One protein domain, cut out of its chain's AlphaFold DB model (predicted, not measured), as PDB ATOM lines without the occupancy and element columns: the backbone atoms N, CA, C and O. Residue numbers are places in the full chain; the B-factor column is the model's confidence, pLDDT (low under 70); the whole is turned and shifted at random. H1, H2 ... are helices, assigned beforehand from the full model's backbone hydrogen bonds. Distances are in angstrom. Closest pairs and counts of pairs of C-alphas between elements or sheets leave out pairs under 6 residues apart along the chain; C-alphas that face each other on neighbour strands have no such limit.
ATOM      1  N   TYR A 551     -58.036 -14.818  24.021       95.75
ATOM      2  CA  TYR A 551     -57.580 -16.205  24.094       95.75
ATOM      3  C   TYR A 551     -56.169 -16.353  23.523       95.75
ATOM      4  O   TYR A 551     -55.263 -16.788  24.239       95.75
ATOM      5  N   SER A 552     -55.947 -15.924  22.278       95.94
ATOM      6  CA  SER A 552     -54.622 -16.008  21.660       95.94
ATOM      7  C   SER A 552     -53.604 -15.109  22.360       95.94
ATOM      8  O   SER A 552     -52.461 -15.524  22.550       95.94
ATOM      9  N   ILE A 553     -53.977 -13.888  22.762       96.06
ATOM     10  CA  ILE A 553     -53.049 -12.955  23.423       96.06
ATOM     11  C   ILE A 553     -52.586 -13.517  24.777       96.06
ATOM     12  O   ILE A 553     -51.384 -13.674  24.999       96.06
ATOM     13  N   ILE A 554     -53.524 -13.879  25.655       97.25
ATOM     14  CA  ILE A 554     -53.248 -14.393  27.005       97.25
ATOM     15  C   ILE A 554     -52.465 -15.705  26.924       97.25
ATOM     16  O   ILE A 554     -51.435 -15.839  27.591       97.25
ATOM     17  N   LYS A 555     -52.885 -16.639  26.059       96.50
ATOM     18  CA  LYS A 555     -52.187 -17.913  25.845       96.50
ATOM     19  C   LYS A 555     -50.737 -17.709  25.401       96.50
ATOM     20  O   LYS A 555     -49.839 -18.322  25.968       96.50
ATOM     21  N   ASN A 556     -50.487 -16.826  24.431       96.12
ATOM     22  CA  ASN A 556     -49.131 -16.569  23.935       96.12
ATOM     23  C   ASN A 556     -48.200 -16.013  25.030       96.12
ATOM     24  O   ASN A 556     -47.023 -16.382  25.072       96.12
ATOM     25  N   VAL A 557     -48.708 -15.171  25.939       96.81
ATOM     26  CA  VAL A 557     -47.925 -14.673  27.085       96.81
ATOM     27  C   VAL A 557     -47.739 -15.761  28.152       96.81
ATOM     28  O   VAL A 557     -46.623 -15.935  28.647       96.81
ATOM     29  N   ALA A 558     -48.773 -16.552  28.457       96.94
ATOM     30  CA  ALA A 558     -48.684 -17.671  29.399       96.94
ATOM     31  C   ALA A 558     -47.650 -18.722  28.949       96.94
ATOM     32  O   ALA A 558     -46.779 -19.105  29.738       96.94
ATOM     33  N   ASP A 559     -47.687 -19.113  27.669       96.50
ATOM     34  CA  ASP A 559     -46.716 -20.006  27.025       96.50
ATOM     35  C   ASP A 559     -45.306 -19.396  26.998       96.50
ATOM     36  O   ASP A 559     -44.307 -20.104  27.131       96.50
ATOM     37  N   MET A 560     -45.177 -18.076  26.824       97.00
ATOM     38  CA  MET A 560     -43.884 -17.391  26.895       97.00
ATOM     39  C   MET A 560     -43.275 -17.458  28.296       97.00
ATOM     40  O   MET A 560     -42.111 -17.834  28.432       97.00
ATOM     41  N   TYR A 561     -44.046 -17.152  29.339       97.25
ATOM     42  CA  TYR A 561     -43.558 -17.223  30.717       97.25
ATOM     43  C   TYR A 561     -43.241 -18.661  31.136       97.25
ATOM     44  O   TYR A 561     -42.203 -18.894  31.759       97.25
ATOM     45  N   MET A 562     -44.029 -19.643  30.687       96.69
ATOM     46  CA  MET A 562     -43.726 -21.057  30.918       96.69
ATOM     47  C   MET A 562     -42.426 -21.508  30.228       96.69
ATOM     48  O   MET A 562     -41.643 -22.246  30.828       96.69
ATOM     49  N   ARG A 563     -42.131 -21.031  29.007       96.94
ATOM     50  CA  ARG A 563     -40.850 -21.297  28.318       96.94
ATOM     51  C   ARG A 563     -39.649 -20.704  29.062       96.94
ATOM     52  O   ARG A 563     -38.619 -21.365  29.158       96.94
ATOM     53  N   ILE A 564     -39.779 -19.513  29.653       97.19
ATOM     54  CA  ILE A 564     -38.713 -18.919  30.483       97.19
ATOM     55  C   ILE A 564     -38.501 -19.725  31.776       97.19
ATOM     56  O   ILE A 564     -37.362 -20.050  32.110       97.19
ATOM     57  N   LEU A 565     -39.582 -20.092  32.476       96.44
ATOM     58  CA  LEU A 565     -39.542 -20.879  33.719       96.44
ATOM     59  C   LEU A 565     -38.960 -22.292  33.532       96.44
ATOM     60  O   LEU A 565     -38.333 -22.828  34.447       96.44
ATOM     61  N   THR A 566     -39.157 -22.904  32.360       95.94
ATOM     62  CA  THR A 566     -38.752 -24.296  32.080       95.94
ATOM     63  C   THR A 566     -37.443 -24.446  31.296       95.94
ATOM     64  O   THR A 566     -36.922 -25.561  31.218       95.94
ATOM     65  N   SER A 567     -36.877 -23.358  30.757       96.88
ATOM     66  CA  SER A 567     -35.635 -23.389  29.972       96.88
ATOM     67  C   SER A 567     -34.445 -23.917  30.784       96.88
ATOM     68  O   SER A 567     -34.020 -23.346  31.798       96.88
ATOM     69  N   LYS A 568     -33.876 -25.032  30.314       94.88
ATOM     70  CA  LYS A 568     -32.772 -25.730  30.989       94.88
ATOM     71  C   LYS A 568     -31.445 -25.039  30.714       94.88
ATOM     72  O   LYS A 568     -30.641 -24.872  31.633       94.88
ATOM     73  N   GLU A 569     -31.236 -24.596  29.477       94.31
ATOM     74  CA  GLU A 569     -30.012 -23.895  29.096       94.31
ATOM     75  C   GLU A 569     -29.967 -22.475  29.689       94.31
ATOM     76  O   GLU A 569     -28.898 -22.035  30.112       94.31
ATOM     77  N   LEU A 570     -31.112 -21.800  29.884       96.06
ATOM     78  CA  LEU A 570     -31.161 -20.546  30.649       96.06
ATOM     79  C   LEU A 570     -30.756 -20.751  32.119       96.06
ATOM     80  O   LEU A 570     -29.943 -19.994  32.656       96.06
ATOM     81  N   LYS A 571     -31.272 -21.798  32.777       95.50
ATOM     82  CA  LYS A 571     -30.899 -22.132  34.163       95.50
ATOM     83  C   LYS A 571     -29.402 -22.451  34.293       95.50
ATOM     84  O   LYS A 571     -28.747 -21.992  35.229       95.50
ATOM     85  N   LYS A 572     -28.845 -23.185  33.326       95.19
ATOM     86  CA  LYS A 572     -27.407 -23.484  33.203       95.19
ATOM     87  C   LYS A 572     -26.570 -22.216  32.991       95.19
ATOM     88  O   LYS A 572     -25.558 -22.055  33.669       95.19
ATOM     89  N   LEU A 573     -27.008 -21.294  32.130       96.31
ATOM     90  CA  LEU A 573     -26.376 -19.985  31.923       96.31
ATOM     91  C   LEU A 573     -26.290 -19.191  33.235       96.31
ATOM     92  O   LEU A 573     -25.201 -18.757  33.603       96.31
ATOM     93  N   PHE A 574     -27.385 -19.074  33.994       95.94
ATOM     94  CA  PHE A 574     -27.361 -18.427  35.315       95.94
ATOM     95  C   PHE A 574     -26.395 -19.117  36.297       95.94
ATOM     96  O   PHE A 574     -25.668 -18.432  37.019       95.94
ATOM     97  N   GLY A 575     -26.305 -20.451  36.276       94.50
ATOM     98  CA  GLY A 575     -25.308 -21.203  37.047       94.50
ATOM     99  C   GLY A 575     -23.856 -20.876  36.660       94.50
ATOM    100  O   GLY A 575     -23.025 -20.624  37.533       94.50
ATOM    101  N   VAL A 576     -23.544 -20.808  35.361       95.62
ATOM    102  CA  VAL A 576     -22.201 -20.439  34.870       95.62
ATOM    103  C   VAL A 576     -21.859 -18.983  35.208       95.62
ATOM    104  O   VAL A 576     -20.730 -18.709  35.616       95.62
ATOM    105  N   LEU A 577     -22.822 -18.059  35.120       95.38
ATOM    106  CA  LEU A 577     -22.652 -16.659  35.535       95.38
ATOM    107  C   LEU A 577     -22.357 -16.537  37.039       95.38
ATOM    108  O   LEU A 577     -21.485 -15.758  37.428       95.38
ATOM    109  N   LEU A 578     -23.022 -17.337  37.882       93.19
ATOM    110  CA  LEU A 578     -22.769 -17.371  39.326       93.19
ATOM    111  C   LEU A 578     -21.362 -17.901  39.644       93.19
ATOM    112  O   LEU A 578     -20.653 -17.302  40.453       93.19
ATOM    113  N   ILE A 579     -20.930 -18.982  38.984       92.75
ATOM    114  CA  ILE A 579     -19.571 -19.536  39.126       92.75
ATOM    115  C   ILE A 579     -18.520 -18.500  38.703       92.75
ATOM    116  O   ILE A 579     -17.559 -18.262  39.438       92.75
ATOM    117  N   LEU A 580     -18.720 -17.850  37.552       90.94
ATOM    118  CA  LEU A 580     -17.833 -16.810  37.031       90.94
ATOM    119  C   LEU A 580     -17.725 -15.622  37.999       90.94
ATOM    120  O   LEU A 580     -16.617 -15.238  38.372       90.94
ATOM    121  N   GLY A 581     -18.857 -15.084  38.462       89.31
ATOM    122  CA  GLY A 581     -18.890 -13.981  39.425       89.31
ATOM    123  C   GLY A 581     -18.212 -14.333  40.753       89.31
ATOM    124  O   GLY A 581     -17.401 -13.557  41.259       89.31
ATOM    125  N   ASN A 582     -18.464 -15.533  41.283       88.88
ATOM    126  CA  ASN A 582     -17.835 -16.014  42.515       88.88
ATOM    127  C   ASN A 582     -16.317 -16.194  42.397       88.88
ATOM    128  O   ASN A 582     -15.600 -15.920  43.360       88.88
ATOM    129  N   GLN A 583     -15.827 -16.631  41.235       89.69
ATOM    130  CA  GLN A 583     -14.395 -16.778  40.982       89.69
ATOM    131  C   GLN A 583     -13.709 -15.422  40.752       89.69
ATOM    132  O   GLN A 583     -12.611 -15.211  41.264       89.69
ATOM    133  N   MET A 584     -14.350 -14.490  40.037       87.25
ATOM    134  CA  MET A 584     -13.832 -13.127  39.837       87.25
ATOM    135  C   MET A 584     -13.783 -12.327  41.148       87.25
ATOM    136  O   MET A 584     -12.830 -11.591  41.381       87.25
ATOM    137  N   ASN A 585     -14.764 -12.516  42.035       88.75
ATOM    138  CA  ASN A 585     -14.835 -11.844  43.335       88.75
ATOM    139  C   ASN A 585     -14.151 -12.635  44.473       88.75
ATOM    140  O   ASN A 585     -14.437 -12.399  45.650       88.75
ATOM    141  N   ARG A 586     -13.279 -13.606  44.169       86.06
ATOM    142  CA  ARG A 586     -12.686 -14.492  45.181       86.06
ATOM    143  C   ARG A 586     -11.824 -13.705  46.178       86.06
ATOM    144  O   ARG A 586     -10.785 -13.165  45.820       86.06
ATOM    145  N   GLY A 587     -12.245 -13.688  47.445       77.12
ATOM    146  CA  GLY A 587     -11.600 -12.918  48.520       77.12
ATOM    147  C   GLY A 587     -12.191 -11.518  48.744       77.12
ATOM    148  O   GLY A 587     -11.792 -10.842  49.685       77.12
ATOM    149  N   LEU A 588     -13.165 -11.102  47.929       81.12
ATOM    150  CA  LEU A 588     -13.931  -9.867  48.096       81.12
ATOM    151  C   LEU A 588     -15.315 -10.154  48.698       81.12
ATOM    152  O   LEU A 588     -15.805 -11.281  48.666       81.12
ATOM    153  N   ILE A 589     -15.984  -9.101  49.180       70.00
ATOM    154  CA  ILE A 589     -17.338  -9.158  49.773       70.00
ATOM    155  C   ILE A 589     -18.381  -9.739  48.791       70.00
ATOM    156  O   ILE A 589     -19.373 -10.318  49.218       70.00
ATOM    157  N   GLY A 590     -18.158  -9.613  47.477       69.75
ATOM    158  CA  GLY A 590     -19.032 -10.158  46.430       69.75
ATOM    159  C   GLY A 590     -18.749 -11.608  46.009       69.75
ATOM    160  O   GLY A 590     -19.274 -12.032  44.980       69.75
ATOM    161  N   GLY A 591     -17.873 -12.334  46.712       78.06
ATOM    162  CA  GLY A 591     -17.573 -13.748  46.460       78.06
ATOM    163  C   GLY A 591     -18.308 -14.689  47.422       78.06
ATOM    164  O   GLY A 591     -18.755 -14.272  48.484       78.06
ATOM    165  N   LYS A 592     -18.395 -15.980  47.065       83.56
ATOM    166  CA  LYS A 592     -19.204 -17.008  47.763       83.56
ATOM    167  C   LYS A 592     -20.709 -16.682  47.850       83.56
ATOM    168  O   LYS A 592     -21.383 -17.130  48.771       83.56
ATOM    169  N   ALA A 593     -21.240 -15.919  46.900       87.69
ATOM    170  CA  ALA A 593     -22.669 -15.673  46.783       87.69
ATOM    171  C   ALA A 593     -23.420 -16.947  46.350       87.69
ATOM    172  O   ALA A 593     -22.938 -17.702  45.503       87.69
ATOM    173  N   GLU A 594     -24.618 -17.150  46.896       89.44
ATOM    174  CA  GLU A 594     -25.529 -18.252  46.535       89.44
ATOM    175  C   GLU A 594     -26.408 -17.911  45.314       89.44
ATOM    176  O   GLU A 594     -26.991 -18.790  44.686       89.44
ATOM    177  N   GLY A 595     -26.460 -16.630  44.940       89.25
ATOM    178  CA  GLY A 595     -27.179 -16.101  43.784       89.25
ATOM    179  C   GLY A 595     -26.800 -14.641  43.519       89.25
ATOM    180  O   GLY A 595     -26.030 -14.039  44.268       89.25
ATOM    181  N   PHE A 596     -27.343 -14.049  42.456       89.94
ATOM    182  CA  PHE A 596     -27.176 -12.626  42.142       89.94
ATOM    183  C   PHE A 596     -28.505 -12.013  41.693       89.94
ATOM    184  O   PHE A 596     -29.346 -12.696  41.114       89.94
ATOM    185  N   THR A 597     -28.701 -10.715  41.939       89.75
ATOM    186  CA  THR A 597     -29.892 -10.003  41.453       89.75
ATOM    187  C   THR A 597     -29.904  -9.962  39.929       89.75
ATOM    188  O   THR A 597     -28.874  -9.666  39.319       89.75
ATOM    189  N   PHE A 598     -31.069 -10.178  39.310       91.44
ATOM    190  CA  PHE A 598     -31.257 -10.132  37.852       91.44
ATOM    191  C   PHE A 598     -30.691  -8.850  37.213       91.44
ATOM    192  O   PHE A 598     -30.159  -8.866  36.103       91.44
ATOM    193  N   ASP A 599     -30.704  -7.734  37.949       88.94
ATOM    194  CA  ASP A 599     -30.124  -6.481  37.477       88.94
ATOM    195  C   ASP A 599     -28.617  -6.544  37.188       88.94
ATOM    196  O   ASP A 599     -28.121  -5.812  36.331       88.94
ATOM    197  N   SER A 600     -27.892  -7.455  37.844       90.75
ATOM    198  CA  SER A 600     -26.454  -7.651  37.655       90.75
ATOM    199  C   SER A 600     -26.077  -8.290  36.314       90.75
ATOM    200  O   SER A 600     -24.890  -8.282  35.993       90.75
ATOM    201  N   LEU A 601     -27.039  -8.768  35.509       93.81
ATOM    202  CA  LEU A 601     -26.790  -9.299  34.160       93.81
ATOM    203  C   LEU A 601     -25.946  -8.345  33.298       93.81
ATOM    204  O   LEU A 601     -24.974  -8.771  32.680       93.81
ATOM    205  N   ASP A 602     -26.232  -7.041  33.305       92.00
ATOM    206  CA  ASP A 602     -25.509  -6.080  32.456       92.00
ATOM    207  C   ASP A 602     -24.009  -5.968  32.789       92.00
ATOM    208  O   ASP A 602     -23.214  -5.614  31.922       92.00
ATOM    209  N   LYS A 603     -23.584  -6.355  34.001       92.12
ATOM    210  CA  LYS A 603     -22.166  -6.365  34.414       92.12
ATOM    211  C   LYS A 603     -21.350  -7.454  33.707       92.12
ATOM    212  O   LYS A 603     -20.130  -7.349  33.633       92.12
ATOM    213  N   PHE A 604     -22.008  -8.486  33.177       92.12
ATOM    214  CA  PHE A 604     -21.362  -9.566  32.427       92.12
ATOM    215  C   PHE A 604     -21.174  -9.235  30.934       92.12
ATOM    216  O   PHE A 604     -20.517  -9.993  30.222       92.12
ATOM    217  N   LYS A 605     -21.692  -8.098  30.440       93.19
ATOM    218  CA  LYS A 605     -21.562  -7.659  29.039       93.19
ATOM    219  C   LYS A 605     -20.179  -7.052  28.752       93.19
ATOM    220  O   LYS A 605     -20.045  -5.861  28.483       93.19
ATOM    221  N   THR A 606     -19.134  -7.877  28.819       92.06
ATOM    222  CA  THR A 606     -17.759  -7.501  28.443       92.06
ATOM    223  C   THR A 606     -17.183  -8.483  27.424       92.06
ATOM    224  O   THR A 606     -17.554  -9.656  27.417       92.06
ATOM    225  N   LYS A 607     -16.237  -8.031  26.585       92.44
ATOM    226  CA  LYS A 607     -15.633  -8.857  25.521       92.44
ATOM    227  C   LYS A 607     -15.031 -10.168  26.055       92.44
ATOM    228  O   LYS A 607     -15.356 -11.232  25.541       92.44
ATOM    229  N   ILE A 608     -14.245 -10.091  27.131       92.75
ATOM    230  CA  ILE A 608     -13.594 -11.250  27.768       92.75
ATOM    231  C   ILE A 608     -14.641 -12.249  28.294       92.75
ATOM    232  O   ILE A 608     -14.472 -13.460  28.178       92.75
ATOM    233  N   ILE A 609     -15.755 -11.754  28.846       93.31
ATOM    234  CA  ILE A 609     -16.843 -12.611  29.333       93.31
ATOM    235  C   ILE A 609     -17.648 -13.207  28.165       93.31
ATOM    236  O   ILE A 609     -18.032 -14.371  28.247       93.31
ATOM    237  N   LYS A 610     -17.838 -12.484  27.050       93.44
ATOM    238  CA  LYS A 610     -18.435 -13.037  25.819       93.44
ATOM    239  C   LYS A 610     -17.600 -14.196  25.268       93.44
ATOM    240  O   LYS A 610     -18.138 -15.279  25.053       93.44
ATOM    241  N   GLU A 611     -16.290 -14.005  25.146       93.50
ATOM    242  CA  GLU A 611     -15.336 -15.043  24.727       93.50
ATOM    243  C   GLU A 611     -15.338 -16.254  25.683       93.50
ATOM    244  O   GLU A 611     -15.297 -17.399  25.238       93.50
ATOM    245  N   PHE A 612     -15.466 -16.035  26.997       92.81
ATOM    246  CA  PHE A 612     -15.565 -17.119  27.982       92.81
ATOM    247  C   PHE A 612     -16.891 -17.902  27.922       92.81
ATOM    248  O   PHE A 612     -16.883 -19.124  28.112       92.81
ATOM    249  N   LEU A 613     -18.024 -17.221  27.711       93.62
ATOM    250  CA  LEU A 613     -19.362 -17.820  27.802       93.62
ATOM    251  C   LEU A 613     -19.783 -18.571  26.537       93.62
ATOM    252  O   LEU A 613     -20.355 -19.649  26.671       93.62
ATOM    253  N   ILE A 614     -19.471 -18.070  25.335       94.38
ATOM    254  CA  ILE A 614     -19.822 -18.751  24.067       94.38
ATOM    255  C   ILE A 614     -19.188 -20.149  23.992       94.38
ATOM    256  O   ILE A 614     -19.794 -21.091  23.497       94.38
ATOM    257  N   LEU A 615     -17.999 -20.329  24.575       93.38
ATOM    258  CA  LEU A 615     -17.315 -21.626  24.657       93.38
ATOM    259  C   LEU A 615     -17.950 -22.618  25.661       93.38
ATOM    260  O   LEU A 615     -17.383 -23.685  25.901       93.38
ATOM    261  N   ARG A 616     -19.059 -22.258  26.325       91.94
ATOM    262  CA  ARG A 616     -19.675 -23.018  27.441       91.94
ATOM    263  C   ARG A 616     -21.205 -23.066  27.412       91.94
ATOM    264  O   ARG A 616     -21.788 -23.962  28.024       91.94
ATOM    265  N   ILE A 617     -21.841 -22.103  26.753       95.94
ATOM    266  CA  ILE A 617     -23.289 -21.939  26.648       95.94
ATOM    267  C   ILE A 617     -23.643 -21.773  25.173       95.94
ATOM    268  O   ILE A 617     -23.108 -20.892  24.503       95.94
ATOM    269  N   ASP A 618     -24.572 -22.597  24.698       94.94
ATOM    270  CA  ASP A 618     -25.143 -22.476  23.361       94.94
ATOM    271  C   ASP A 618     -26.288 -21.449  23.400       94.94
ATOM    272  O   ASP A 618     -27.396 -21.719  23.874       94.94
ATOM    273  N   PHE A 619     -25.992 -20.226  22.961       95.75
ATOM    274  CA  PHE A 619     -26.961 -19.132  22.976       95.75
ATOM    275  C   PHE A 619     -28.027 -19.259  21.878       95.75
ATOM    276  O   PHE A 619     -29.115 -18.706  22.052       95.75
ATOM    277  N   ASP A 620     -27.780 -20.019  20.807       96.44
ATOM    278  CA  ASP A 620     -28.783 -20.312  19.778       96.44
ATOM    279  C   ASP A 620     -29.813 -21.327  20.289       96.44
ATOM    280  O   ASP A 620     -31.014 -21.155  20.066       96.44
ATOM    281  N   VAL A 621     -29.390 -22.327  21.072       96.50
ATOM    282  CA  VAL A 621     -30.311 -23.222  21.791       96.50
ATOM    283  C   VAL A 621     -31.136 -22.446  22.821       96.50
ATOM    284  O   VAL A 621     -32.352 -22.630  22.856       96.50
ATOM    285  N   ILE A 622     -30.546 -21.521  23.591       96.44
ATOM    286  CA  ILE A 622     -31.327 -20.651  24.497       96.44
ATOM    287  C   ILE A 622     -32.329 -19.797  23.707       96.44
ATOM    288  O   ILE A 622     -33.500 -19.724  24.082       96.44
ATOM    289  N   LYS A 623     -31.914 -19.188  22.588       95.94
ATOM    290  CA  LYS A 623     -32.817 -18.421  21.716       95.94
ATOM    291  C   LYS A 623     -33.953 -19.292  21.169       95.94
ATOM    292  O   LYS A 623     -35.076 -18.817  21.043       95.94
ATOM    293  N   LYS A 624     -33.691 -20.569  20.883       95.62
ATOM    294  CA  LYS A 624     -34.688 -21.535  20.408       95.62
ATOM    295  C   LYS A 624     -35.654 -21.992  21.508       95.62
ATOM    296  O   LYS A 624     -36.844 -22.099  21.226       95.62
ATOM    297  N   GLU A 625     -35.185 -22.229  22.738       95.12
ATOM    298  CA  GLU A 625     -36.058 -22.536  23.888       95.12
ATOM    299  C   GLU A 625     -36.977 -21.344  24.218       95.12
ATOM    300  O   GLU A 625     -38.187 -21.507  24.388       95.12
ATOM    301  N   LEU A 626     -36.422 -20.128  24.258       94.56
ATOM    302  CA  LEU A 626     -37.157 -18.914  24.632       94.56
ATOM    303  C   LEU A 626     -37.938 -18.262  23.483       94.56
ATOM    304  O   LEU A 626     -38.866 -17.496  23.739       94.56
ATOM    305  N   GLY A 627     -37.622 -18.588  22.229       93.94
ATOM    306  CA  GLY A 627     -38.303 -18.112  21.023       93.94
ATOM    307  C   GLY A 627     -38.454 -16.587  20.960       93.94
ATOM    308  O   GLY A 627     -37.541 -15.838  21.301       93.94
ATOM    309  N   ASN A 628     -39.629 -16.124  20.524       92.50
ATOM    310  CA  ASN A 628     -39.991 -14.712  20.637       92.50
ATOM    311  C   ASN A 628     -40.310 -14.358  22.105       92.50
ATOM    312  O   ASN A 628     -41.113 -15.050  22.741       92.50
ATOM    313  N   LEU A 629     -39.701 -13.267  22.586       93.75
ATOM    314  CA  LEU A 629     -39.883 -12.678  23.920       93.75
ATOM    315  C   LEU A 629     -40.563 -11.291  23.896       93.75
ATOM    316  O   LEU A 629     -40.786 -10.687  24.949       93.75
ATOM    317  N   LYS A 630     -40.886 -10.765  22.708       89.94
ATOM    318  CA  LYS A 630     -41.441  -9.420  22.537       89.94
ATOM    319  C   LYS A 630     -42.908  -9.348  22.971       89.94
ATOM    320  O   LYS A 630     -43.776  -9.943  22.335       89.94
ATOM    321  N   LEU A 631     -43.174  -8.534  23.990       90.12
ATOM    322  CA  LEU A 631     -44.518  -8.133  24.418       90.12
ATOM    323  C   LEU A 631     -45.090  -7.009  23.530       90.12
ATOM    324  O   LEU A 631     -44.341  -6.179  23.008       90.12
ATOM    325  N   SER A 632     -46.420  -6.972  23.387       84.38
ATOM    326  CA  SER A 632     -47.176  -5.845  22.812       84.38
ATOM    327  C   SER A 632     -47.339  -4.700  23.815       84.38
ATOM    328  O   SER A 632     -47.165  -3.534  23.471       84.38
ATOM    329  N   GLU A 633     -47.652  -5.055  25.059       87.19
ATOM    330  CA  GLU A 633     -47.960  -4.167  26.179       87.19
ATOM    331  C   GLU A 633     -47.508  -4.803  27.512       87.19
ATOM    332  O   GLU A 633     -47.179  -5.995  27.539       87.19
ATOM    333  N   PRO A 634     -47.452  -4.048  28.626       91.12
ATOM    334  CA  PRO A 634     -47.147  -4.614  29.939       91.12
ATOM    335  C   PRO A 634     -48.182  -5.671  30.344       91.12
ATOM    336  O   PRO A 634     -49.383  -5.449  30.194       91.12
ATOM    337  N   VAL A 635     -47.738  -6.796  30.906       92.94
ATOM    338  CA  VAL A 635     -48.639  -7.908  31.259       92.94
ATOM    339  C   VAL A 635     -49.626  -7.522  32.362       92.94
ATOM    340  O   VAL A 635     -50.793  -7.890  32.274       92.94
ATOM    341  N   ASP A 636     -49.224  -6.665  33.304       90.25
ATOM    342  CA  ASP A 636     -50.144  -6.037  34.261       90.25
ATOM    343  C   ASP A 636     -51.306  -5.298  33.570       90.25
ATOM    344  O   ASP A 636     -52.425  -5.314  34.075       90.25
ATOM    345  N   ALA A 637     -51.083  -4.657  32.417       90.25
ATOM    346  CA  ALA A 637     -52.140  -3.948  31.693       90.25
ATOM    347  C   ALA A 637     -53.147  -4.936  31.081       90.25
ATOM    348  O   ALA A 637     -54.345  -4.802  31.313       90.25
ATOM    349  N   LEU A 638     -52.647  -5.978  30.404       93.25
ATOM    350  CA  LEU A 638     -53.455  -7.080  29.867       93.25
ATOM    351  C   LEU A 638     -54.262  -7.794  30.967       93.25
ATOM    352  O   LEU A 638     -55.427  -8.130  30.756       93.25
ATOM    353  N   ILE A 639     -53.662  -8.008  32.142       92.69
ATOM    354  CA  ILE A 639     -54.336  -8.636  33.284       92.69
ATOM    355  C   ILE A 639     -55.455  -7.739  33.822       92.69
ATOM    356  O   ILE A 639     -56.561  -8.227  34.031       92.69
ATOM    357  N   ASN A 640     -55.209  -6.438  34.011       90.88
ATOM    358  CA  ASN A 640     -56.245  -5.509  34.478       90.88
ATOM    359  C   ASN A 640     -57.393  -5.356  33.460       90.88
ATOM    360  O   ASN A 640     -58.554  -5.311  33.858       90.88
ATOM    361  N   GLU A 641     -57.089  -5.329  32.160       91.75
ATOM    362  CA  GLU A 641     -58.095  -5.265  31.091       91.75
ATOM    363  C   GLU A 641     -58.974  -6.522  31.066       91.75
ATOM    364  O   GLU A 641     -60.201  -6.422  31.113       91.75
ATOM    365  N   PHE A 642     -58.376  -7.719  31.098       94.62
ATOM    366  CA  PHE A 642     -59.162  -8.954  31.136       94.62
ATOM    367  C   PHE A 642     -59.884  -9.173  32.478       94.62
ATOM    368  O   PHE A 642     -60.907  -9.853  32.512       94.62
ATOM    369  N   MET A 643     -59.436  -8.556  33.576       93.50
ATOM    370  CA  MET A 643     -60.205  -8.518  34.827       93.50
ATOM    371  C   MET A 643     -61.484  -7.675  34.706       93.50
ATOM    372  O   MET A 643     -62.499  -8.071  35.276       93.50
ATOM    373  N   GLU A 644     -61.499  -6.580  33.929       90.00
ATOM    374  CA  GLU A 644     -62.756  -5.871  33.623       90.00
ATOM    375  C   GLU A 644     -63.691  -6.756  32.782       90.00
ATOM    376  O   GLU A 644     -64.879  -6.854  33.087       90.00
ATOM    377  N   VAL A 645     -63.153  -7.468  31.782       92.75
ATOM    378  CA  VAL A 645     -63.913  -8.450  30.984       92.75
ATOM    379  C   VAL A 645     -64.507  -9.548  31.882       92.75
ATOM    380  O   VAL A 645     -65.704  -9.823  31.791       92.75
ATOM    381  N   LYS A 646     -63.704 -10.129  32.790       92.69
ATOM    382  CA  LYS A 646     -64.122 -11.177  33.741       92.69
ATOM    383  C   LYS A 646     -65.196 -10.679  34.710       92.69
ATOM    384  O   LYS A 646     -66.172 -11.387  34.939       92.69
ATOM    385  N   GLY A 647     -65.061  -9.456  35.226       90.44
ATOM    386  CA  GLY A 647     -66.048  -8.822  36.111       90.44
ATOM    387  C   GLY A 647     -67.374  -8.452  35.433       90.44
ATOM    388  O   GLY A 647     -68.346  -8.159  36.120       90.44
ATOM    389  N   CYS A 648     -67.440  -8.476  34.097       90.00
ATOM    390  CA  CYS A 648     -68.671  -8.244  33.335       90.00
ATOM    391  C   CYS A 648     -69.348  -9.536  32.849       90.00
ATOM    392  O   CYS A 648     -70.381  -9.453  32.182       90.00
ATOM    393  N   TYR A 649     -68.775 -10.712  33.123       92.88
ATOM    394  CA  TYR A 649     -69.247 -11.973  32.556       92.88
ATOM    395  C   TYR A 649     -70.683 -12.314  32.956       92.88
ATOM    396  O   TYR A 649     -71.066 -12.269  34.123       92.88
ATOM    397  N   LYS A 650     -71.452 -12.745  31.955       88.31
ATOM    398  CA  LYS A 650     -72.787 -13.314  32.109       88.31
ATOM    399  C   LYS A 650     -72.902 -14.574  31.260       88.31
ATOM    400  O   LYS A 650     -72.613 -14.552  30.062       88.31
ATOM    401  N   LYS A 651     -73.358 -15.654  31.892       90.88
ATOM    402  CA  LYS A 651     -73.541 -16.967  31.266       90.88
ATOM    403  C   LYS A 651     -74.503 -16.890  30.075       90.88
ATOM    404  O   LYS A 651     -75.576 -16.302  30.192       90.88
ATOM    405  N   GLY A 652     -74.138 -17.498  28.949       89.75
ATOM    406  CA  GLY A 652     -74.959 -17.570  27.737       89.75
ATOM    407  C   GLY A 652     -75.050 -16.275  26.919       89.75
ATOM    408  O   GLY A 652     -75.765 -16.244  25.920       89.75
ATOM    409  N   VAL A 653     -74.335 -15.209  27.304       90.31
ATOM    410  CA  VAL A 653     -74.210 -13.973  26.500       90.31
ATOM    411  C   VAL A 653     -73.108 -14.103  25.438       90.31
ATOM    412  O   VAL A 653     -73.136 -13.426  24.410       90.31
ATOM    413  N   VAL A 654     -72.146 -14.999  25.661       92.25
ATOM    414  CA  VAL A 654     -71.100 -15.384  24.705       92.25
ATOM    415  C   VAL A 654     -71.027 -16.912  24.628       92.25
ATOM    416  O   VAL A 654     -71.799 -17.610  25.280       92.25
ATOM    417  N   ASP A 655     -70.099 -17.438  23.831       93.75
ATOM    418  CA  ASP A 655     -69.712 -18.846  23.909       93.75
ATOM    419  C   ASP A 655     -69.055 -19.120  25.276       93.75
ATOM    420  O   ASP A 655     -67.901 -18.747  25.512       93.75
ATOM    421  N   ASP A 656     -69.818 -19.733  26.184       93.94
ATOM    422  CA  ASP A 656     -69.365 -20.081  27.532       93.94
ATOM    423  C   ASP A 656     -68.180 -21.069  27.506       93.94
ATOM    424  O   ASP A 656     -67.340 -21.020  28.404       93.94
ATOM    425  N   GLU A 657     -68.063 -21.959  26.514       94.75
ATOM    426  CA  GLU A 657     -66.956 -22.928  26.438       94.75
ATOM    427  C   GLU A 657     -65.651 -22.212  26.067       94.75
ATOM    428  O   GLU A 657     -64.656 -22.306  26.793       94.75
ATOM    429  N   GLN A 658     -65.680 -21.395  25.011       93.69
ATOM    430  CA  GLN A 658     -64.540 -20.573  24.598       93.69
ATOM    431  C   GLN A 658     -64.166 -19.524  25.664       93.69
ATOM    432  O   GLN A 658     -62.981 -19.234  25.869       93.69
ATOM    433  N   TYR A 659     -65.146 -18.974  26.388       96.06
ATOM    434  CA  TYR A 659     -64.894 -18.072  27.513       96.06
ATOM    435  C   TYR A 659     -64.204 -18.792  28.683       96.06
ATOM    436  O   TYR A 659     -63.167 -18.325  29.160       96.06
ATOM    437  N   ASN A 660     -64.700 -19.959  29.110       95.75
ATOM    438  CA  ASN A 660     -64.074 -20.743  30.184       95.75
ATOM    439  C   ASN A 660     -62.661 -21.226  29.804       95.75
ATOM    440  O   ASN A 660     -61.750 -21.198  30.635       95.75
ATOM    441  N   LEU A 661     -62.436 -21.585  28.537       96.00
ATOM    442  CA  LEU A 661     -61.101 -21.887  28.016       96.00
ATOM    443  C   LEU A 661     -60.163 -20.668  28.120       96.00
ATOM    444  O   LEU A 661     -59.006 -20.809  28.523       96.00
ATOM    445  N   THR A 662     -60.666 -19.464  27.829       96.75
ATOM    446  CA  THR A 662     -59.920 -18.203  27.991       96.75
ATOM    447  C   THR A 662     -59.600 -17.914  29.462       96.75
ATOM    448  O   THR A 662     -58.469 -17.544  29.778       96.75
ATOM    449  N   ILE A 663     -60.541 -18.161  30.381       96.81
ATOM    450  CA  ILE A 663     -60.331 -18.040  31.834       96.81
ATOM    451  C   ILE A 663     -59.230 -18.989  32.326       96.81
ATOM    452  O   ILE A 663     -58.357 -18.565  33.081       96.81
ATOM    453  N   SER A 664     -59.195 -20.232  31.836       96.62
ATOM    454  CA  SER A 664     -58.127 -21.183  32.169       96.62
ATOM    455  C   SER A 664     -56.740 -20.692  31.717       96.62
ATOM    456  O   SER A 664     -55.768 -20.800  32.467       96.62
ATOM    457  N   GLN A 665     -56.637 -20.077  30.529       97.62
ATOM    458  CA  GLN A 665     -55.385 -19.448  30.079       97.62
ATOM    459  C   GLN A 665     -55.021 -18.208  30.909       97.62
ATOM    460  O   GLN A 665     -53.841 -17.980  31.174       97.62
ATOM    461  N   PHE A 666     -56.007 -17.424  31.349       97.62
ATOM    462  CA  PHE A 666     -55.793 -16.258  32.208       97.62
ATOM    463  C   PHE A 666     -55.258 -16.651  33.591       97.62
ATOM    464  O   PHE A 666     -54.290 -16.067  34.070       97.62
ATOM    465  N   GLU A 667     -55.816 -17.691  34.206       96.06
ATOM    466  CA  GLU A 667     -55.341 -18.207  35.493       96.06
ATOM    467  C   GLU A 667     -53.931 -18.805  35.374       96.06
ATOM    468  O   GLU A 667     -53.085 -18.580  36.245       96.06
ATOM    469  N   ALA A 668     -53.626 -19.466  34.250       96.44
ATOM    470  CA  ALA A 668     -52.266 -19.890  33.923       96.44
ATOM    471  C   ALA A 668     -51.309 -18.695  33.739       96.44
ATOM    472  O   ALA A 668     -50.193 -18.734  34.255       96.44
ATOM    473  N   LEU A 669     -51.737 -17.610  33.079       97.44
ATOM    474  CA  LEU A 669     -50.953 -16.378  32.939       97.44
ATOM    475  C   LEU A 669     -50.656 -15.735  34.301       97.44
ATOM    476  O   LEU A 669     -49.491 -15.508  34.623       97.44
ATOM    477  N   SER A 670     -51.682 -15.473  35.118       95.06
ATOM    478  CA  SER A 670     -51.519 -14.842  36.435       95.06
ATOM    479  C   SER A 670     -50.677 -15.686  37.393       95.06
ATOM    480  O   SER A 670     -49.934 -15.134  38.207       95.06
ATOM    481  N   LYS A 671     -50.748 -17.021  37.298       95.44
ATOM    482  CA  LYS A 671     -49.843 -17.910  38.033       95.44
ATOM    483  C   LYS A 671     -48.415 -17.816  37.493       95.44
ATOM    484  O   LYS A 671     -47.503 -17.535  38.265       95.44
ATOM    485  N   ASN A 672     -48.219 -17.999  36.187       96.38
ATOM    486  CA  ASN A 672     -46.893 -17.984  35.568       96.38
ATOM    487  C   ASN A 672     -46.181 -16.639  35.783       96.38
ATOM    488  O   ASN A 672     -44.970 -16.632  35.962       96.38
ATOM    489  N   GLN A 673     -46.907 -15.516  35.829       95.88
ATOM    490  CA  GLN A 673     -46.358 -14.203  36.183       95.88
ATOM    491  C   GLN A 673     -45.809 -14.185  37.622       95.88
ATOM    492  O   GLN A 673     -44.657 -13.806  37.837       95.88
ATOM    493  N   LYS A 674     -46.600 -14.638  38.606       94.38
ATOM    494  CA  LYS A 674     -46.187 -14.723  40.021       94.38
ATOM    495  C   LYS A 674     -44.985 -15.658  40.198       94.38
ATOM    496  O   LYS A 674     -44.002 -15.269  40.830       94.38
ATOM    497  N   ASP A 675     -45.031 -16.837  39.579       94.44
ATOM    498  CA  ASP A 675     -43.944 -17.821  39.603       94.44
ATOM    499  C   ASP A 675     -42.663 -17.256  38.952       94.44
ATOM    500  O   ASP A 675     -41.572 -17.434  39.489       94.44
ATOM    501  N   LEU A 676     -42.774 -16.513  37.844       95.06
ATOM    502  CA  LEU A 676     -41.651 -15.879  37.138       95.06
ATOM    503  C   LEU A 676     -41.001 -14.745  37.948       95.06
ATOM    504  O   LEU A 676     -39.771 -14.670  38.029       95.06
ATOM    505  N   ILE A 677     -41.810 -13.886  38.576       92.75
ATOM    506  CA  ILE A 677     -41.341 -12.805  39.458       92.75
ATOM    507  C   ILE A 677     -40.610 -13.395  40.675       92.75
ATOM    508  O   ILE A 677     -39.519 -12.929  41.018       92.75
ATOM    509  N   ALA A 678     -41.152 -14.459  41.279       91.19
ATOM    510  CA  ALA A 678     -40.511 -15.169  42.385       91.19
ATOM    511  C   ALA A 678     -39.210 -15.878  41.957       91.19
ATOM    512  O   ALA A 678     -38.192 -15.754  42.640       91.19
ATOM    513  N   TYR A 679     -39.207 -16.565  40.810       92.44
ATOM    514  CA  TYR A 679     -38.067 -17.339  40.300       92.44
ATOM    515  C   TYR A 679     -36.812 -16.486  40.050       92.44
ATOM    516  O   TYR A 679     -35.697 -16.942  40.307       92.44
ATOM    517  N   PHE A 680     -36.979 -15.235  39.604       91.12
ATOM    518  CA  PHE A 680     -35.877 -14.278  39.434       91.12
ATOM    519  C   PHE A 680     -35.708 -13.286  40.601       91.12
ATOM    520  O   PHE A 680     -34.827 -12.425  40.534       91.12
ATOM    521  N   ASN A 681     -36.511 -13.415  41.667       86.81
ATOM    522  CA  ASN A 681     -36.546 -12.528  42.836       86.81
ATOM    523  C   ASN A 681     -36.657 -11.037  42.445       86.81
ATOM    524  O   ASN A 681     -35.778 -10.220  42.741       86.81
ATOM    525  N   LEU A 682     -37.721 -10.708  41.708       88.00
ATOM    526  CA  LEU A 682     -38.005  -9.374  41.175       88.00
ATOM    527  C   LEU A 682     -39.104  -8.648  41.963       88.00
ATOM    528  O   LEU A 682     -39.898  -9.259  42.669       88.00
ATOM    529  N   GLU A 683     -39.191  -7.328  41.777       84.44
ATOM    530  CA  GLU A 683     -40.354  -6.533  42.210       84.44
ATOM    531  C   GLU A 683     -41.469  -6.487  41.141       84.44
ATOM    532  O   GLU A 683     -42.601  -6.138  41.461       84.44
ATOM    533  N   SER A 684     -41.146  -6.788  39.876       88.81
ATOM    534  CA  SER A 684     -42.060  -6.827  38.723       88.81
ATOM    535  C   SER A 684     -41.356  -7.453  37.505       88.81
ATOM    536  O   SER A 684     -40.127  -7.439  37.400       88.81
ATOM    537  N   ASP A 685     -42.148  -7.979  36.579       90.69
ATOM    538  CA  ASP A 685     -41.790  -8.500  35.258       90.69
ATOM    539  C   ASP A 685     -41.589  -7.418  34.170       90.69
ATOM    540  O   ASP A 685     -41.054  -7.751  33.112       90.69
ATOM    541  N   GLU A 686     -41.937  -6.143  34.435       87.94
ATOM    542  CA  GLU A 686     -41.983  -4.976  33.514       87.94
ATOM    543  C   GLU A 686     -40.815  -4.894  32.508       87.94
ATOM    544  O   GLU A 686     -40.965  -4.383  31.399       87.94
ATOM    545  N   LYS A 687     -39.629  -5.371  32.905       87.31
ATOM    546  CA  LYS A 687     -38.383  -5.321  32.121       87.31
ATOM    547  C   LYS A 687     -37.687  -6.678  31.966       87.31
ATOM    548  O   LYS A 687     -36.580  -6.719  31.436       87.31
ATOM    549  N   LEU A 688     -38.290  -7.779  32.423       93.50
ATOM    550  CA  LEU A 688     -37.669  -9.108  32.429       93.50
ATOM    551  C   LEU A 688     -37.381  -9.594  31.011       93.50
ATOM    552  O   LEU A 688     -36.224  -9.856  30.690       93.50
ATOM    553  N   THR A 689     -38.411  -9.711  30.169       94.44
ATOM    554  CA  THR A 689     -38.286 -10.268  28.810       94.44
ATOM    555  C   THR A 689     -37.350  -9.419  27.958       94.44
ATOM    556  O   THR A 689     -36.417  -9.932  27.348       94.44
ATOM    557  N   ASP A 690     -37.539  -8.105  28.026       93.50
ATOM    558  CA  ASP A 690     -36.785  -7.077  27.318       93.50
ATOM    559  C   ASP A 690     -35.287  -7.069  27.708       93.50
ATOM    560  O   ASP A 690     -34.410  -7.005  26.844       93.50
ATOM    561  N   LYS A 691     -34.961  -7.222  29.003       94.62
ATOM    562  CA  LYS A 691     -33.574  -7.341  29.498       94.62
ATOM    563  C   LYS A 691     -32.961  -8.715  29.211       94.62
ATOM    564  O   LYS A 691     -31.765  -8.783  28.929       94.62
ATOM    565  N   LEU A 692     -33.758  -9.784  29.241       95.88
ATOM    566  CA  LEU A 692     -33.340 -11.153  28.929       95.88
ATOM    567  C   LEU A 692     -32.991 -11.307  27.441       95.88
ATOM    568  O   LEU A 692     -31.906 -11.784  27.109       95.88
ATOM    569  N   GLU A 693     -33.846 -10.806  26.548       94.94
ATOM    570  CA  GLU A 693     -33.596 -10.752  25.106       94.94
ATOM    571  C   GLU A 693     -32.335  -9.930  24.791       94.94
ATOM    572  O   GLU A 693     -31.445 -10.400  24.082       94.94
ATOM    573  N   LYS A 694     -32.194  -8.737  25.390       94.88
ATOM    574  CA  LYS A 694     -30.999  -7.877  25.250       94.88
ATOM    575  C   LYS A 694     -29.750  -8.437  25.939       94.88
ATOM    576  O   LYS A 694     -28.661  -7.891  25.754       94.88
ATOM    577  N   PHE A 695     -29.878  -9.471  26.768       95.94
ATOM    578  CA  PHE A 695     -28.745 -10.224  27.297       95.94
ATOM    579  C   PHE A 695     -28.334 -11.318  26.309       95.94
ATOM    580  O   PHE A 695     -27.186 -11.340  25.887       95.94
ATOM    581  N   ILE A 696     -29.268 -12.158  25.859       95.94
ATOM    582  CA  ILE A 696     -28.995 -13.271  24.933       95.94
ATOM    583  C   ILE A 696     -28.483 -12.762  23.579       95.94
ATOM    584  O   ILE A 696     -27.428 -13.200  23.125       95.94
ATOM    585  N   ASN A 697     -29.142 -11.761  22.986       94.69
ATOM    586  CA  ASN A 697     -28.719 -11.142  21.723       94.69
ATOM    587  C   ASN A 697     -27.385 -10.363  21.817       94.69
ATOM    588  O   ASN A 697     -26.923  -9.854  20.801       94.69
ATOM    589  N   TYR A 698     -26.760 -10.242  22.999       95.75
ATOM    590  CA  TYR A 698     -25.385  -9.737  23.132       95.75
ATOM    591  C   TYR A 698     -24.330 -10.849  22.998       95.75
ATOM    592  O   TYR A 698     -23.190 -10.550  22.639       95.75
TER     593      TYR A 698
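What this domain is: This is residues 551 to 698 of the 700 residues of the protein "Tubulin" of Enterocytozoon bieneusi (strain H348) (UniProt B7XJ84). This is a loose rod of helices in two lobes end to end: long H7 packs along H1 with H6 close by in one, while H2 and the shorter H3, H4, H5 and H8 gather loosely in the other. H5 bridges the lobes. The printed part has 148 residues with eight named helices, H1 to H8 in order, and no named strand: all helix. It is loose, with a radius of gyration of the C-alphas of 18.8 A, and spans 66 by 30 by 21 A.

How they stand to each other: Start with H1, residues 551 to 566, which touches H7, residues 656 to 679, at a shallow tilt of 31 degrees, the same way; the closest C-alphas, of Ala 558 and Leu 669, are 4.4 A apart. H6, residues 635 to 647, is close to H7 but not clearly touching, the closest C-alphas being Ile 639 and Ser 670 at 7.5 A. Look next at the hub H5, residues 619 to 626: it touches residues 560 to 564 alone of H1, with the C-alphas of Arg 563 and Leu 626 closest at 5.7 A. H5 only just touches H2, residues 568 to 584, and H8, residues 688 to 698, with 3 pairs of C-alphas within 8 A each; the closest are Glu 569 and Ile 622, 5.8 A, and Phe 619 and Ile 696, 6.5 A. H3, residues 598 to 604, is close to H8 but not clearly touching, and H4, residues 607 to 614, is near H2. Each O i to N i+4 pair is within hydrogen-bond range in H1, H2, H4, H5, H6 and H7; H8 has 6 of 7, H3 0 of 3 but 3 of 4 O i to N i+3 pairs.

Where its parts are: Find C-alpha 551 at (-57.580, -16.205, 24.094); from there H1 runs 22.0 A, then H2 24.4 A. H7 runs 33.9 A, and H8 ends at C-alpha 698 (-25.385, -9.737, 23.132).

The domain as a whole: The printed part has no cut; the link H2 to H3 is long, and residue 590 is under 70 in pLDDT.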